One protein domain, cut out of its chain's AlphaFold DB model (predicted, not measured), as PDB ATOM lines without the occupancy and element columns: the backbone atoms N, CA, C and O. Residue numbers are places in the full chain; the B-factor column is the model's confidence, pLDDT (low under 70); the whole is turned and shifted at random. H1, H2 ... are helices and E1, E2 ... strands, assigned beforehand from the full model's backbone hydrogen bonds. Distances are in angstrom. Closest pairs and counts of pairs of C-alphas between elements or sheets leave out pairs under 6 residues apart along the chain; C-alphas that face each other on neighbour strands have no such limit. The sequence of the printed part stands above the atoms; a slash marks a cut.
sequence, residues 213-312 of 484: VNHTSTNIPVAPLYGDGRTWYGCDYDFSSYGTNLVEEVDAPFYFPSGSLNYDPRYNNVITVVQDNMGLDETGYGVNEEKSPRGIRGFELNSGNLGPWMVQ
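This is residues 213 to 312 of the 484 residues of the protein "Beta-galactosidase" of Coniophora puteana (strain RWD-64-598) (UniProt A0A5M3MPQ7). The domain has little regular structure: it is an elongated tangle of long loops, with one short helix, H1, and one short strand, E1, in the middle part of its length. The long stretch of residues 238 to 308 loops out to both far ends, at Asp 264 and Tyr 285. Of 100 printed residues, 7 are in named elements, H1 then E1, and the class is mixed. The whole is only just loose, close to compact, with a radius of gyration of the C-alphas of 15.6 A and spans of 52 by 28 by 22 A.

H1, residues 234 to 237, and E1, residues 309 to 311, have 1 pair of C-alphas within 8 A, the closest, those of Gly 234 and Val 311, 8.0 A apart. Their centres are 11.4 A apart. E1 pairs with no named strand. H1 is too short for an O i to N i+4 pair; its 1 O i to N i+3 pair is within hydrogen-bond range.

H1 begins at C-alpha 234 (31.550, 26.921, 324.418) and is 5.2 A long from first to last C-alpha. E1, 6.8 A long, ends at C-alpha 311 (25.654, 25.782, 319.158).

The C-alphas farthest apart, of Asp 264 and Tyr 285, are 53.3 A apart. The printed part has no cut, and the link from H1 to E1 is long, 71 residues. Mean pLDDT of the printed part is 77.1; 25 residues are under 70, among them 234 to 249.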
ATOM      1  N   VAL A 213      25.196  31.439 317.399       88.25
ATOM      2  CA  VAL A 213      26.569  31.931 317.564       88.25
ATOM      3  C   VAL A 213      26.660  33.330 316.948       88.25
ATOM      4  O   VAL A 213      26.788  33.499 315.727       88.25
ATOM      5  N   ASN A 214      26.532  34.358 317.789       86.56
ATOM      6  CA  ASN A 214      26.524  35.767 317.384       86.56
ATOM      7  C   ASN A 214      27.406  36.683 318.250       86.56
ATOM      8  O   ASN A 214      27.429  37.890 317.998       86.56
ATOM      9  N   HIS A 215      28.140  36.151 319.234       82.50
ATOM     10  CA  HIS A 215      29.048  36.959 320.045       82.50
ATOM     11  C   HIS A 215      30.247  37.413 319.203       82.50
ATOM     12  O   HIS A 215      30.948  36.593 318.615       82.50
ATOM     13  N   THR A 216      30.490  38.725 319.154       81.56
ATOM     14  CA  THR A 216      31.620  39.351 318.430       81.56
ATOM     15  C   THR A 216      32.751  39.797 319.363       81.56
ATOM     16  O   THR A 216      33.634  40.553 318.967       81.56
ATOM     17  N   SER A 217      32.693  39.404 320.635       79.44
ATOM     18  CA  SER A 217      33.688  39.709 321.665       79.44
ATOM     19  C   SER A 217      33.738  38.573 322.680       79.44
ATOM     20  O   SER A 217      32.709  37.958 322.944       79.44
ATOM     21  N   THR A 218      34.905  38.345 323.282       78.81
ATOM     22  CA  THR A 218      35.131  37.303 324.293       78.81
ATOM     23  C   THR A 218      35.977  37.834 325.447       78.81
ATOM     24  O   THR A 218      36.797  38.736 325.258       78.81
ATOM     25  N   ASN A 219      35.775  37.274 326.642       76.62
ATOM     26  CA  ASN A 219      36.631  37.512 327.810       76.62
ATOM     27  C   ASN A 219      37.797  36.507 327.894       76.62
ATOM     28  O   ASN A 219      38.628  36.606 328.804       76.62
ATOM     29  N   ILE A 220      37.862  35.542 326.969       74.94
ATOM     30  CA  ILE A 220      38.983  34.613 326.832       74.94
ATOM     31  C   ILE A 220      40.183  35.383 326.247       74.94
ATOM     32  O   ILE A 220      40.047  36.017 325.199       74.94
ATOM     33  N   PRO A 221      41.370  35.360 326.892       71.94
ATOM     34  CA  PRO A 221      42.541  36.127 326.443       71.94
ATOM     35  C   PRO A 221      43.073  35.727 325.062       71.94
ATOM     36  O   PRO A 221      43.864  36.456 324.463       71.94
ATOM     37  N   VAL A 222      42.663  34.557 324.577       68.31
ATOM     38  CA  VAL A 222      43.038  34.007 323.281       68.31
ATOM     39  C   VAL A 222      41.946  34.346 322.266       68.31
ATOM     40  O   VAL A 222      40.824  33.867 322.376       68.31
ATOM     41  N   ALA A 223      42.269  35.171 321.271       65.06
ATOM     42  CA  ALA A 223      41.330  35.525 320.207       65.06
ATOM     43  C   ALA A 223      41.137  34.372 319.193       65.06
ATOM     44  O   ALA A 223      42.054  33.555 319.019       65.06
ATOM     45  N   PRO A 224      39.995  34.327 318.470       69.50
ATOM     46  CA  PRO A 224      39.838  33.464 317.301       69.50
ATOM     47  C   PRO A 224      40.978  33.684 316.300       69.50
ATOM     48  O   PRO A 224      41.345  34.825 316.019       69.50
ATOM     49  N   LEU A 225      41.549  32.596 315.775       61.84
ATOM     50  CA  LEU A 225      42.733  32.661 314.909       61.84
ATOM     51  C   LEU A 225      42.388  33.208 313.511       61.84
ATOM     52  O   LEU A 225      43.169  33.961 312.932       61.84
ATOM     53  N   TYR A 226      41.223  32.832 312.981       65.62
ATOM     54  CA  TYR A 226      40.662  33.245 311.687       65.62
ATOM     55  C   TYR A 226      39.158  32.918 311.647       65.62
ATOM     56  O   TYR A 226      38.663  32.164 312.482       65.62
ATOM     57  N   GLY A 227      38.411  33.503 310.706       64.88
ATOM     58  CA  GLY A 227      36.954  33.355 310.598       64.88
ATOM     59  C   GLY A 227      36.269  34.691 310.303       64.88
ATOM     60  O   GLY A 227      36.883  35.611 309.768       64.88
ATOM     61  N   ASP A 228      34.995  34.821 310.668       72.62
ATOM     62  CA  ASP A 228      34.178  36.011 310.383       72.62
ATOM     63  C   ASP A 228      34.087  37.023 311.543       72.62
ATOM     64  O   ASP A 228      33.279  37.951 311.507       72.62
ATOM     65  N   GLY A 229      34.921  36.849 312.572       60.88
ATOM     66  CA  GLY A 229      34.976  37.719 313.748       60.88
ATOM     67  C   GLY A 229      34.016  37.345 314.881       60.88
ATOM     68  O   GLY A 229      33.996  38.043 315.895       60.88
ATOM     69  N   ARG A 230      33.237  36.263 314.750       72.56
ATOM     70  CA  ARG A 230      32.435  35.707 315.851       72.56
ATOM     71  C   ARG A 230      33.247  34.721 316.691       72.56
ATOM     72  O   ARG A 230      34.061  33.975 316.148       72.56
ATOM     73  N   THR A 231      32.996  34.675 317.999       65.00
ATOM     74  CA  THR A 231      33.617  33.697 318.906       65.00
ATOM     75  C   THR A 231      32.734  32.466 319.063       65.00
ATOM     76  O   THR A 231      31.514  32.584 319.140       65.00
ATOM     77  N   TRP A 232      33.362  31.291 319.094       62.50
ATOM     78  CA  TRP A 232      32.735  29.962 319.083       62.50
ATOM     79  C   TRP A 232      33.149  29.100 320.275       62.50
ATOM     80  O   TRP A 232      33.063  27.871 320.250       62.50
ATOM     81  N   TYR A 233      33.660  29.746 321.315       72.00
ATOM     82  CA  TYR A 233      34.098  29.068 322.515       72.00
ATOM     83  C   TYR A 233      32.866  28.709 323.333       72.00
ATOM     84  O   TYR A 233      32.107  29.594 323.708       72.00
ATOM     85  N   GLY A 234      32.659  27.424 323.617       59.72
ATOM     86  CA  GLY A 234      31.550  26.921 324.418       59.72
ATOM     87  C   GLY A 234      31.393  27.698 325.721       59.72
ATOM     88  O   GLY A 234      30.275  28.046 326.074       59.72
ATOM     89  N   CYS A 235      32.496  28.094 326.368       63.66
ATOM     90  CA  CYS A 235      32.467  28.917 327.579       63.66
ATOM     91  C   CYS A 235      31.810  30.295 327.390       63.66
ATOM     92  O   CYS A 235      31.176  30.770 328.326       63.66
ATOM     93  N   ASP A 236      31.905  30.914 326.207       66.50
ATOM     94  CA  ASP A 236      31.209  32.176 325.902       66.50
ATOM     95  C   ASP A 236      29.693  31.984 325.695       66.50
ATOM     96  O   ASP A 236      28.960  32.971 325.641       66.50
ATOM     97  N   TYR A 237      29.229  30.733 325.584       69.19
ATOM     98  CA  TYR A 237      27.821  30.333 325.445       69.19
ATOM     99  C   TYR A 237      27.368  29.383 326.567       69.19
ATOM    100  O   TYR A 237      26.423  28.620 326.391       69.19
ATOM    101  N   ASP A 238      28.042  29.414 327.718       56.47
ATOM    102  CA  ASP A 238      27.717  28.618 328.905       56.47
ATOM    103  C   ASP A 238      27.884  27.073 328.781       56.47
ATOM    104  O   ASP A 238      27.191  26.310 329.460       56.47
ATOM    105  N   PHE A 239      28.828  26.589 327.956       45.78
ATOM    106  CA  PHE A 239      29.115  25.158 327.723       45.78
ATOM    107  C   PHE A 239      30.584  24.742 327.984       45.78
ATOM    108  O   PHE A 239      31.494  25.137 327.251       45.78
ATOM    109  N   SER A 240      30.826  23.897 328.999       46.94
ATOM    110  CA  SER A 240      32.130  23.280 329.323       46.94
ATOM    111  C   SER A 240      31.969  22.055 330.226       46.94
ATOM    112  O   SER A 240      30.996  21.937 330.968       46.94
ATOM    113  N   SER A 241      32.936  21.148 330.144       44.06
ATOM    114  CA  SER A 241      33.121  19.955 330.982       44.06
ATOM    115  C   SER A 241      34.592  19.872 331.438       44.06
ATOM    116  O   SER A 241      35.334  20.800 331.114       44.06
ATOM    117  N   TYR A 242      35.008  18.837 332.204       31.22
ATOM    118  CA  TYR A 242      36.336  18.668 332.875       31.22
ATOM    119  C   TYR A 242      37.143  17.398 332.448       31.22
ATOM    120  O   TYR A 242      36.504  16.386 332.166       31.22
ATOM    121  N   GLY A 243      38.503  17.457 332.485       39.12
ATOM    122  CA  GLY A 243      39.523  16.451 332.063       39.12
ATOM    123  C   GLY A 243      40.558  16.863 330.956       39.12
ATOM    124  O   GLY A 243      40.449  17.874 330.270       39.12
ATOM    125  N   THR A 244      41.624  16.076 330.763       36.06
ATOM    126  CA  THR A 244      42.805  16.431 329.927       36.06
ATOM    127  C   THR A 244      43.075  15.413 328.813       36.06
ATOM    128  O   THR A 244      42.871  14.229 329.058       36.06
ATOM    129  N   ASN A 245      43.605  15.823 327.644       50.28
ATOM    130  CA  ASN A 245      44.250  14.936 326.650       50.28
ATOM    131  C   ASN A 245      45.286  15.654 325.758       50.28
ATOM    132  O   ASN A 245      45.218  16.856 325.550       50.28
ATOM    133  N   LEU A 246      46.212  14.866 325.194       47.91
ATOM    134  CA  LEU A 246      47.504  15.262 324.596       47.91
ATOM    135  C   LEU A 246      47.468  15.965 323.217       47.91
ATOM    136  O   LEU A 246      48.525  16.252 322.657       47.91
ATOM    137  N   VAL A 247      46.288  16.244 322.659       56.88
ATOM    138  CA  VAL A 247      46.131  17.118 321.483       56.88
ATOM    139  C   VAL A 247      45.027  18.110 321.809       56.88
ATOM    140  O   VAL A 247      43.843  17.796 321.703       56.88
ATOM    141  N   GLU A 248      45.434  19.289 322.263       62.12
ATOM    142  CA  GLU A 248      44.525  20.353 322.701       62.12
ATOM    143  C   GLU A 248      43.787  20.982 321.512       62.12
ATOM    144  O   GLU A 248      42.654  21.444 321.645       62.12
ATOM    145  N   GLU A 249      44.410  20.963 320.327       69.81
ATOM    146  CA  GLU A 249      43.903  21.598 319.116       69.81
ATOM    147  C   GLU A 249      44.353  20.854 317.855       69.81
ATOM    148  O   GLU A 249      45.456  20.310 317.789       69.81
ATOM    149  N   VAL A 250      43.508  20.874 316.823       70.44
ATOM    150  CA  VAL A 250      43.838  20.365 315.492       70.44
ATOM    151  C   VAL A 250      43.427  21.389 314.439       70.44
ATOM    152  O   VAL A 250      42.312  21.907 314.474       70.44
ATOM    153  N   ASP A 251      44.328  21.665 313.499       76.56
ATOM    154  CA  ASP A 251      44.039  22.407 312.272       76.56
ATOM    155  C   ASP A 251      44.259  21.464 311.087       76.56
ATOM    156  O   ASP A 251      45.365  20.966 310.862       76.56
ATOM    157  N   ALA A 252      43.179  21.139 310.380       71.88
ATOM    158  CA  ALA A 252      43.203  20.171 309.295       71.88
ATOM    159  C   ALA A 252      42.150  20.508 308.230       71.88
ATOM    160  O   ALA A 252      41.009  20.836 308.571       71.88
ATOM    161  N   PRO A 253      42.481  20.377 306.931       78.50
ATOM    162  CA  PRO A 253      41.490  20.515 305.878       78.50
ATOM    163  C   PRO A 253      40.523  19.327 305.901       78.50
ATOM    164  O   PRO A 253      40.942  18.169 305.878       78.50
ATOM    165  N   PHE A 254      39.223  19.615 305.865       82.06
ATOM    166  CA  PHE A 254      38.186  18.616 305.634       82.06
ATOM    167  C   PHE A 254      37.679  18.714 304.194       82.06
ATOM    168  O   PHE A 254      37.247  19.775 303.742       82.06
ATOM    169  N   TYR A 255      37.716  17.598 303.470       85.00
ATOM    170  CA  TYR A 255      37.190  17.520 302.111       85.00
ATOM    171  C   TYR A 255      35.797  16.899 302.139       85.00
ATOM    172  O   TYR A 255      35.636  15.765 302.587       85.00
ATOM    173  N   PHE A 256      34.800  17.616 301.618       86.19
ATOM    174  CA  PHE A 256      33.449  17.077 301.479       86.19
ATOM    175  C   PHE A 256      33.468  15.818 300.596       86.19
ATOM    176  O   PHE A 256      33.908  15.899 299.442       86.19
ATOM    177  N   PRO A 257      32.994  14.659 301.097       85.62
ATOM    178  CA  PRO A 257      32.943  13.436 300.309       85.62
ATOM    179  C   PRO A 257      32.140  13.620 299.022       85.62
ATOM    180  O   PRO A 257      31.177  14.392 298.970       85.62
ATOM    181  N   SER A 258      32.499  12.881 297.973       88.50
ATOM    182  CA  SER A 258      31.760  12.927 296.709       88.50
ATOM    183  C   SER A 258      30.279  12.594 296.931       88.50
ATOM    184  O   SER A 258      29.955  11.591 297.562       88.50
ATOM    185  N   GLY A 259      29.383  13.444 296.425       87.19
ATOM    186  CA  GLY A 259      27.932  13.275 296.566       87.19
ATOM    187  C   GLY A 259      27.331  13.740 297.900       87.19
ATOM    188  O   GLY A 259      26.116  13.675 298.043       87.19
ATOM    189  N   SER A 260      28.136  14.241 298.846       87.12
ATOM    190  CA  SER A 260      27.633  14.751 300.139       87.12
ATOM    191  C   SER A 260      26.963  16.128 300.051       87.12
ATOM    192  O   SER A 260      26.174  16.478 300.923       87.12
ATOM    193  N   LEU A 261      27.258  16.903 299.004       89.12
ATOM    194  CA  LEU A 261      26.718  18.248 298.812       89.12
ATOM    195  C   LEU A 261      25.481  18.235 297.912       89.12
ATOM    196  O   LEU A 261      25.502  17.704 296.798       89.12
ATOM    197  N   ASN A 262      24.426  18.905 298.366       88.88
ATOM    198  CA  ASN A 262      23.277  19.268 297.555       88.88
ATOM    199  C   ASN A 262      23.549  20.599 296.834       88.88
ATOM    200  O   ASN A 262      23.754  21.630 297.471       88.88
ATOM    201  N   TYR A 263      23.551  20.565 295.500       87.75
ATOM    202  CA  TYR A 263      23.804  21.733 294.646       87.75
ATOM    203  C   TYR A 263      22.527  22.437 294.170       87.75
ATOM    204  O   TYR A 263      22.604  23.407 293.415       87.75
ATOM    205  N   ASP A 264      21.347  21.954 294.563       88.69
ATOM    206  CA  ASP A 264      20.091  22.629 294.256       88.69
ATOM    207  C   ASP A 264      19.951  23.880 295.143       88.69
ATOM    208  O   ASP A 264      19.877  23.755 296.366       88.69
ATOM    209  N   PRO A 265      19.871  25.090 294.557       83.81
ATOM    210  CA  PRO A 265      19.870  26.351 295.303       83.81
ATOM    211  C   PRO A 265      18.637  26.550 296.194       83.81
ATOM    212  O   PRO A 265      18.565  27.532 296.929       83.81
ATOM    213  N   ARG A 266      17.638  25.664 296.114       86.75
ATOM    214  CA  ARG A 266      16.456  25.671 296.987       86.75
ATOM    215  C   ARG A 266      16.721  25.044 298.353       86.75
ATOM    216  O   ARG A 266      15.884  25.190 299.241       86.75
ATOM    217  N   TYR A 267      17.837  24.338 298.507       85.25
ATOM    218  CA  TYR A 267      18.189  23.615 299.720       85.25
ATOM    219  C   TYR A 267      19.529  24.101 300.267       85.25
ATOM    220  O   TYR A 267      20.435  24.462 299.519       85.25
ATOM    221  N   ASN A 268      19.652  24.075 301.591       86.44
ATOM    222  CA  ASN A 268      20.900  24.372 302.280       86.44
ATOM    223  C   ASN A 268      21.632  23.068 302.612       86.44
ATOM    224  O   ASN A 268      20.999  22.053 302.905       86.44
ATOM    225  N   ASN A 269      22.962  23.122 302.609       90.25
ATOM    226  CA  ASN A 269      23.796  22.095 303.226       90.25
ATOM    227  C   ASN A 269      24.057  22.495 304.682       90.25
ATOM    228  O   ASN A 269      24.278  23.676 304.953       90.25
ATOM    229  N   VAL A 270      24.046  21.528 305.598       91.12
ATOM    230  CA  VAL A 270      24.321  21.747 307.026       91.12
ATOM    231  C   VAL A 270      25.564  20.957 307.413       91.12
ATOM    232  O   VAL A 270      25.664  19.767 307.120       91.12
ATOM    233  N   ILE A 271      26.515  21.626 308.063       90.19
ATOM    234  CA  ILE A 271      27.718  21.003 308.618       90.19
ATOM    235  C   ILE A 271      27.476  20.820 310.114       90.19
ATOM    236  O   ILE A 271      27.312  21.802 310.832       90.19
ATOM    237  N   THR A 272      27.465  19.572 310.579       90.62
ATOM    238  CA  THR A 272      27.402  19.258 312.013       90.62
ATOM    239  C   THR A 272      28.803  18.929 312.509       90.62
ATOM    240  O   THR A 272      29.452  18.035 311.966       90.62
ATOM    241  N   VAL A 273      29.265  19.640 313.537       89.75
ATOM    242  CA  VAL A 273      30.552  19.387 314.194       89.75
ATOM    243  C   VAL A 273      30.278  18.903 315.610       89.75
ATOM    244  O   VAL A 273      29.703  19.632 316.415       89.75
ATOM    245  N   VAL A 274      30.697  17.675 315.911       89.06
ATOM    246  CA  VAL A 274      30.692  17.143 317.276       89.06
ATOM    247  C   VAL A 274      32.087  17.331 317.847       89.06
ATOM    248  O   VAL A 274      33.063  16.814 317.308       89.06
ATOM    249  N   GLN A 275      32.173  18.082 318.940       88.00
ATOM    250  CA  GLN A 275      33.405  18.257 319.687       88.00
ATOM    251  C   GLN A 275      33.202  17.742 321.100       88.00
ATOM    252  O   GLN A 275      32.392  18.267 321.863       88.00
ATOM    253  N   ASP A 276      33.977  16.728 321.454       86.81
ATOM    254  CA  ASP A 276      34.035  16.257 322.823       86.81
ATOM    255  C   ASP A 276      34.966  17.157 323.630       86.81
ATOM    256  O   ASP A 276      36.131  17.369 323.284       86.81
ATOM    257  N   ASN A 277      34.411  17.733 324.689       85.75
ATOM    258  CA  ASN A 277      35.164  18.562 325.600       85.75
ATOM    259  C   ASN A 277      35.748  17.673 326.693       85.75
ATOM    260  O   ASN A 277      35.040  17.228 327.604       85.75
ATOM    261  N   MET A 278      37.057  17.456 326.577       84.44
ATOM    262  CA  MET A 278      37.794  16.670 327.545       84.44
ATOM    263  C   MET A 278      37.853  17.333 328.888       84.44
ATOM    264  O   MET A 278      37.936  16.576 329.828       84.44
ATOM    265  N   GLY A 279      37.783  18.661 328.961       81.62
ATOM    266  CA  GLY A 279      37.832  19.408 330.197       81.62
ATOM    267  C   GLY A 279      38.272  20.841 330.104       81.62
ATOM    268  O   GLY A 279      38.853  21.165 329.093       81.62
ATOM    269  N   LEU A 280      38.109  21.669 331.139       84.06
ATOM    270  CA  LEU A 280      38.881  22.912 331.272       84.06
ATOM    271  C   LEU A 280      40.264  22.624 331.859       84.06
ATOM    272  O   LEU A 280      40.400  21.734 332.699       84.06
ATOM    273  N   ASP A 281      41.259  23.387 331.412       83.44
ATOM    274  CA  ASP A 281      42.630  23.267 331.907       83.44
ATOM    275  C   ASP A 281      42.726  23.786 333.350       83.44
ATOM    276  O   ASP A 281      41.996  24.694 333.759       83.44
ATOM    277  N   GLU A 282      43.623  23.199 334.140       85.19
ATOM    278  CA  GLU A 282      43.974  23.744 335.450       85.19
ATOM    279  C   GLU A 282      44.756  25.058 335.285       85.19
ATOM    280  O   GLU A 282      45.419  25.288 334.273       85.19
ATOM    281  N   THR A 283      44.730  25.926 336.300       83.75
ATOM    282  CA  THR A 283      45.646  27.073 336.347       83.75
ATOM    283  C   THR A 283      46.992  26.617 336.907       83.75
ATOM    284  O   THR A 283      47.113  26.363 338.107       83.75
ATOM    285  N   GLY A 284      48.010  26.526 336.053       79.44
ATOM    286  CA  GLY A 284      49.395  26.285 336.439       79.44
ATOM    287  C   GLY A 284      50.151  27.583 336.744       79.44
ATOM    288  O   GLY A 284      49.700  28.442 337.503       79.44
ATOM    289  N   TYR A 285      51.355  27.722 336.181       78.56
ATOM    290  CA  TYR A 285      52.197  28.913 336.373       78.56
ATOM    291  C   TYR A 285      51.852  30.056 335.408       78.56
ATOM    292  O   TYR A 285      52.230  31.204 335.663       78.56
ATOM    293  N   GLY A 286      51.178  29.764 334.294       76.69
ATOM    294  CA  GLY A 286      50.701  30.769 333.357       76.69
ATOM    295  C   GLY A 286      49.425  31.445 333.848       76.69
ATOM    296  O   GLY A 286      48.540  30.837 334.444       76.69
ATOM    297  N   VAL A 287      49.314  32.744 333.578       74.06
ATOM    298  CA  VAL A 287      48.078  33.488 333.838       74.06
ATOM    299  C   VAL A 287      47.010  33.096 332.815       74.06
ATOM    300  O   VAL A 287      47.231  33.244 331.615       74.06
ATOM    301  N   ASN A 288      45.819  32.720 333.288       80.44
ATOM    302  CA  ASN A 288      44.644  32.387 332.472       80.44
ATOM    303  C   ASN A 288      44.727  31.085 331.650       80.44
ATOM    304  O   ASN A 288      44.042  30.984 330.630       80.44
ATOM    305  N   GLU A 289      45.538  30.105 332.050       81.69
ATOM    306  CA  GLU A 289      45.564  28.782 331.399       81.69
ATOM    307  C   GLU A 289      44.181  28.113 331.441       81.69
ATOM    308  O   GLU A 289      43.708  27.594 330.432       81.69
ATOM    309  N   GLU A 290      43.443  28.292 332.540       82.94
ATOM    310  CA  GLU A 290      42.070  27.803 332.710       82.94
ATOM    311  C   GLU A 290      41.057  28.422 331.737       82.94
ATOM    312  O   GLU A 290      39.937  27.932 331.588       82.94
ATOM    313  N   LYS A 291      41.433  29.522 331.074       83.69
ATOM    314  CA  LYS A 291      40.605  30.197 330.066       83.69
ATOM    315  C   LYS A 291      40.883  29.705 328.654       83.69
ATOM    316  O   LYS A 291      40.359  30.295 327.709       83.69
ATOM    317  N   SER A 292      41.708  28.675 328.491       81.19
ATOM    318  CA  SER A 292      41.885  28.002 327.210       81.19
ATOM    319  C   SER A 292      40.515  27.638 326.613       81.19
ATOM    320  O   SER A 292      39.658  27.071 327.302       81.19
ATOM    321  N   PRO A 293      40.238  28.015 325.353       81.12
ATOM    322  CA  PRO A 293      38.913  27.847 324.783       81.12
ATOM    323  C   PRO A 293      38.574  26.374 324.530       81.12
ATOM    324  O   PRO A 293      39.437  25.531 324.299       81.12
ATOM    325  N   ARG A 294      37.274  26.076 324.488       85.38
ATOM    326  CA  ARG A 294      36.721  24.810 323.984       85.38
ATOM    327  C   ARG A 294      35.731  25.141 322.892       85.38
ATOM    328  O   ARG A 294      34.867  25.972 323.126       85.38
ATOM    329  N   GLY A 295      35.861  24.558 321.715       85.62
ATOM    330  CA  GLY A 295      35.065  24.926 320.546       85.62
ATOM    331  C   GLY A 295      35.922  25.057 319.291       85.62
ATOM    332  O   GLY A 295      37.079  24.632 319.255       85.62
ATOM    333  N   ILE A 296      35.360  25.712 318.277       85.75
ATOM    334  CA  ILE A 296      36.051  25.979 317.013       85.75
ATOM    335  C   ILE A 296      36.909  27.242 317.157       85.75
ATOM    336  O   ILE A 296      36.397  28.326 317.429       85.75
ATOM    337  N   ARG A 297      38.229  27.117 316.972       81.81
ATOM    338  CA  ARG A 297      39.171  28.253 317.063       81.81
ATOM    339  C   ARG A 297      39.285  29.085 315.789       81.81
ATOM    340  O   ARG A 297      39.688  30.248 315.865       81.81
ATOM    341  N   GLY A 298      38.929  28.501 314.653       83.31
ATOM    342  CA  GLY A 298      38.857  29.158 313.358       83.31
ATOM    343  C   GLY A 298      38.326  28.208 312.291       83.31
ATOM    344  O   GLY A 298      38.359  26.991 312.464       83.31
ATOM    345  N   PHE A 299      37.791  28.764 311.208       85.50
ATOM    346  CA  PHE A 299      37.283  28.007 310.067       85.50
ATOM    347  C   PHE A 299      37.419  28.830 308.783       85.50
ATOM    348  O   PHE A 299      37.335  30.059 308.806       85.50
ATOM    349  N   GLU A 300      37.583  28.145 307.657       85.75
ATOM    350  CA  GLU A 300      37.575  28.739 306.322       85.75
ATOM    351  C   GLU A 300      36.869  27.786 305.352       85.75
ATOM    352  O   GLU A 300      37.105  26.578 305.366       85.75
ATOM    353  N   LEU A 301      35.985  28.328 304.510       87.44
ATOM    354  CA  LEU A 301      35.368  27.587 303.415       87.44
ATOM    355  C   LEU A 301      35.979  28.062 302.095       87.44
ATOM    356  O   LEU A 301      35.710  29.175 301.651       87.44
ATOM    357  N   ASN A 302      36.755  27.189 301.446       85.69
ATOM    358  CA  ASN A 302      37.486  27.513 300.215       85.69
ATOM    359  C   ASN A 302      36.581  27.990 299.063       85.69
ATOM    360  O   ASN A 302      37.019  28.751 298.201       85.69
ATOM    361  N   SER A 303      35.337  27.508 298.997       82.69
ATOM    362  CA  SER A 303      34.365  27.917 297.982       82.69
ATOM    363  C   SER A 303      32.927  27.817 298.493       82.69
ATOM    364  O   SER A 303      32.538  26.835 299.122       82.69
ATOM    365  N   GLY A 304      32.120  28.837 298.192       83.25
ATOM    366  CA  GLY A 304      30.737  28.954 298.660       83.25
ATOM    367  C   GLY A 304      30.569  30.018 299.745       83.25
ATOM    368  O   GLY A 304      31.456  30.838 299.963       83.25
ATOM    369  N   ASN A 305      29.407  30.016 300.399       85.06
ATOM    370  CA  ASN A 305      29.085  30.929 301.494       85.06
ATOM    371  C   ASN A 305      28.692  30.116 302.726       85.06
ATOM    372  O   ASN A 305      27.906  29.175 302.612       85.06
ATOM    373  N   LEU A 306      29.198  30.506 303.895       86.75
ATOM    374  CA  LEU A 306      28.754  29.952 305.169       86.75
ATOM    375  C   LEU A 306      27.563  30.745 305.711       86.75
ATOM    376  O   LEU A 306      27.528  31.975 305.640       86.75
ATOM    377  N   GLY A 307      26.582  30.016 306.238       86.00
ATOM    378  CA  GLY A 307      25.436  30.577 306.942       86.00
ATOM    379  C   GLY A 307      25.751  30.950 308.397       86.00
ATOM    380  O   GLY A 307      26.909  30.932 308.823       86.00
ATOM    381  N   PRO A 308      24.726  31.317 309.187       88.62
ATOM    382  CA  PRO A 308      24.873  31.438 310.632       88.62
ATOM    383  C   PRO A 308      25.214  30.083 311.263       88.62
ATOM    384  O   PRO A 308      24.853  29.037 310.732       88.62
ATOM    385  N   TRP A 309      25.879  30.132 312.414       89.81
ATOM    386  CA  TRP A 309      26.230  28.949 313.188       89.81
ATOM    387  C   TRP A 309      25.357  28.845 314.423       89.81
ATOM    388  O   TRP A 309      25.045  29.856 315.054       89.81
ATOM    389  N   MET A 310      24.984  27.617 314.753       92.81
ATOM    390  CA  MET A 310      24.206  27.279 315.933       92.81
ATOM    391  C   MET A 310      25.065  26.400 316.840       92.81
ATOM    392  O   MET A 310      25.833  25.570 316.352       92.81
ATOM    393  N   VAL A 311      24.944  26.576 318.153       91.69
ATOM    394  CA  VAL A 311      25.654  25.782 319.158       91.69
ATOM    395  C   VAL A 311      24.677  25.256 320.200       91.69
ATOM    396  O   VAL A 311      23.744  25.944 320.623       91.69
ATOM    397  N   GLN A 312      24.907  24.017 320.614       90.62
ATOM    398  CA  GLN A 312      24.148  23.358 321.662       90.62
ATOM    399  C   GLN A 312      25.090  22.492 322.495       90.62
ATOM    400  O   GLN A 312      25.602  21.481 322.021       90.62
TER     401      GLN A 312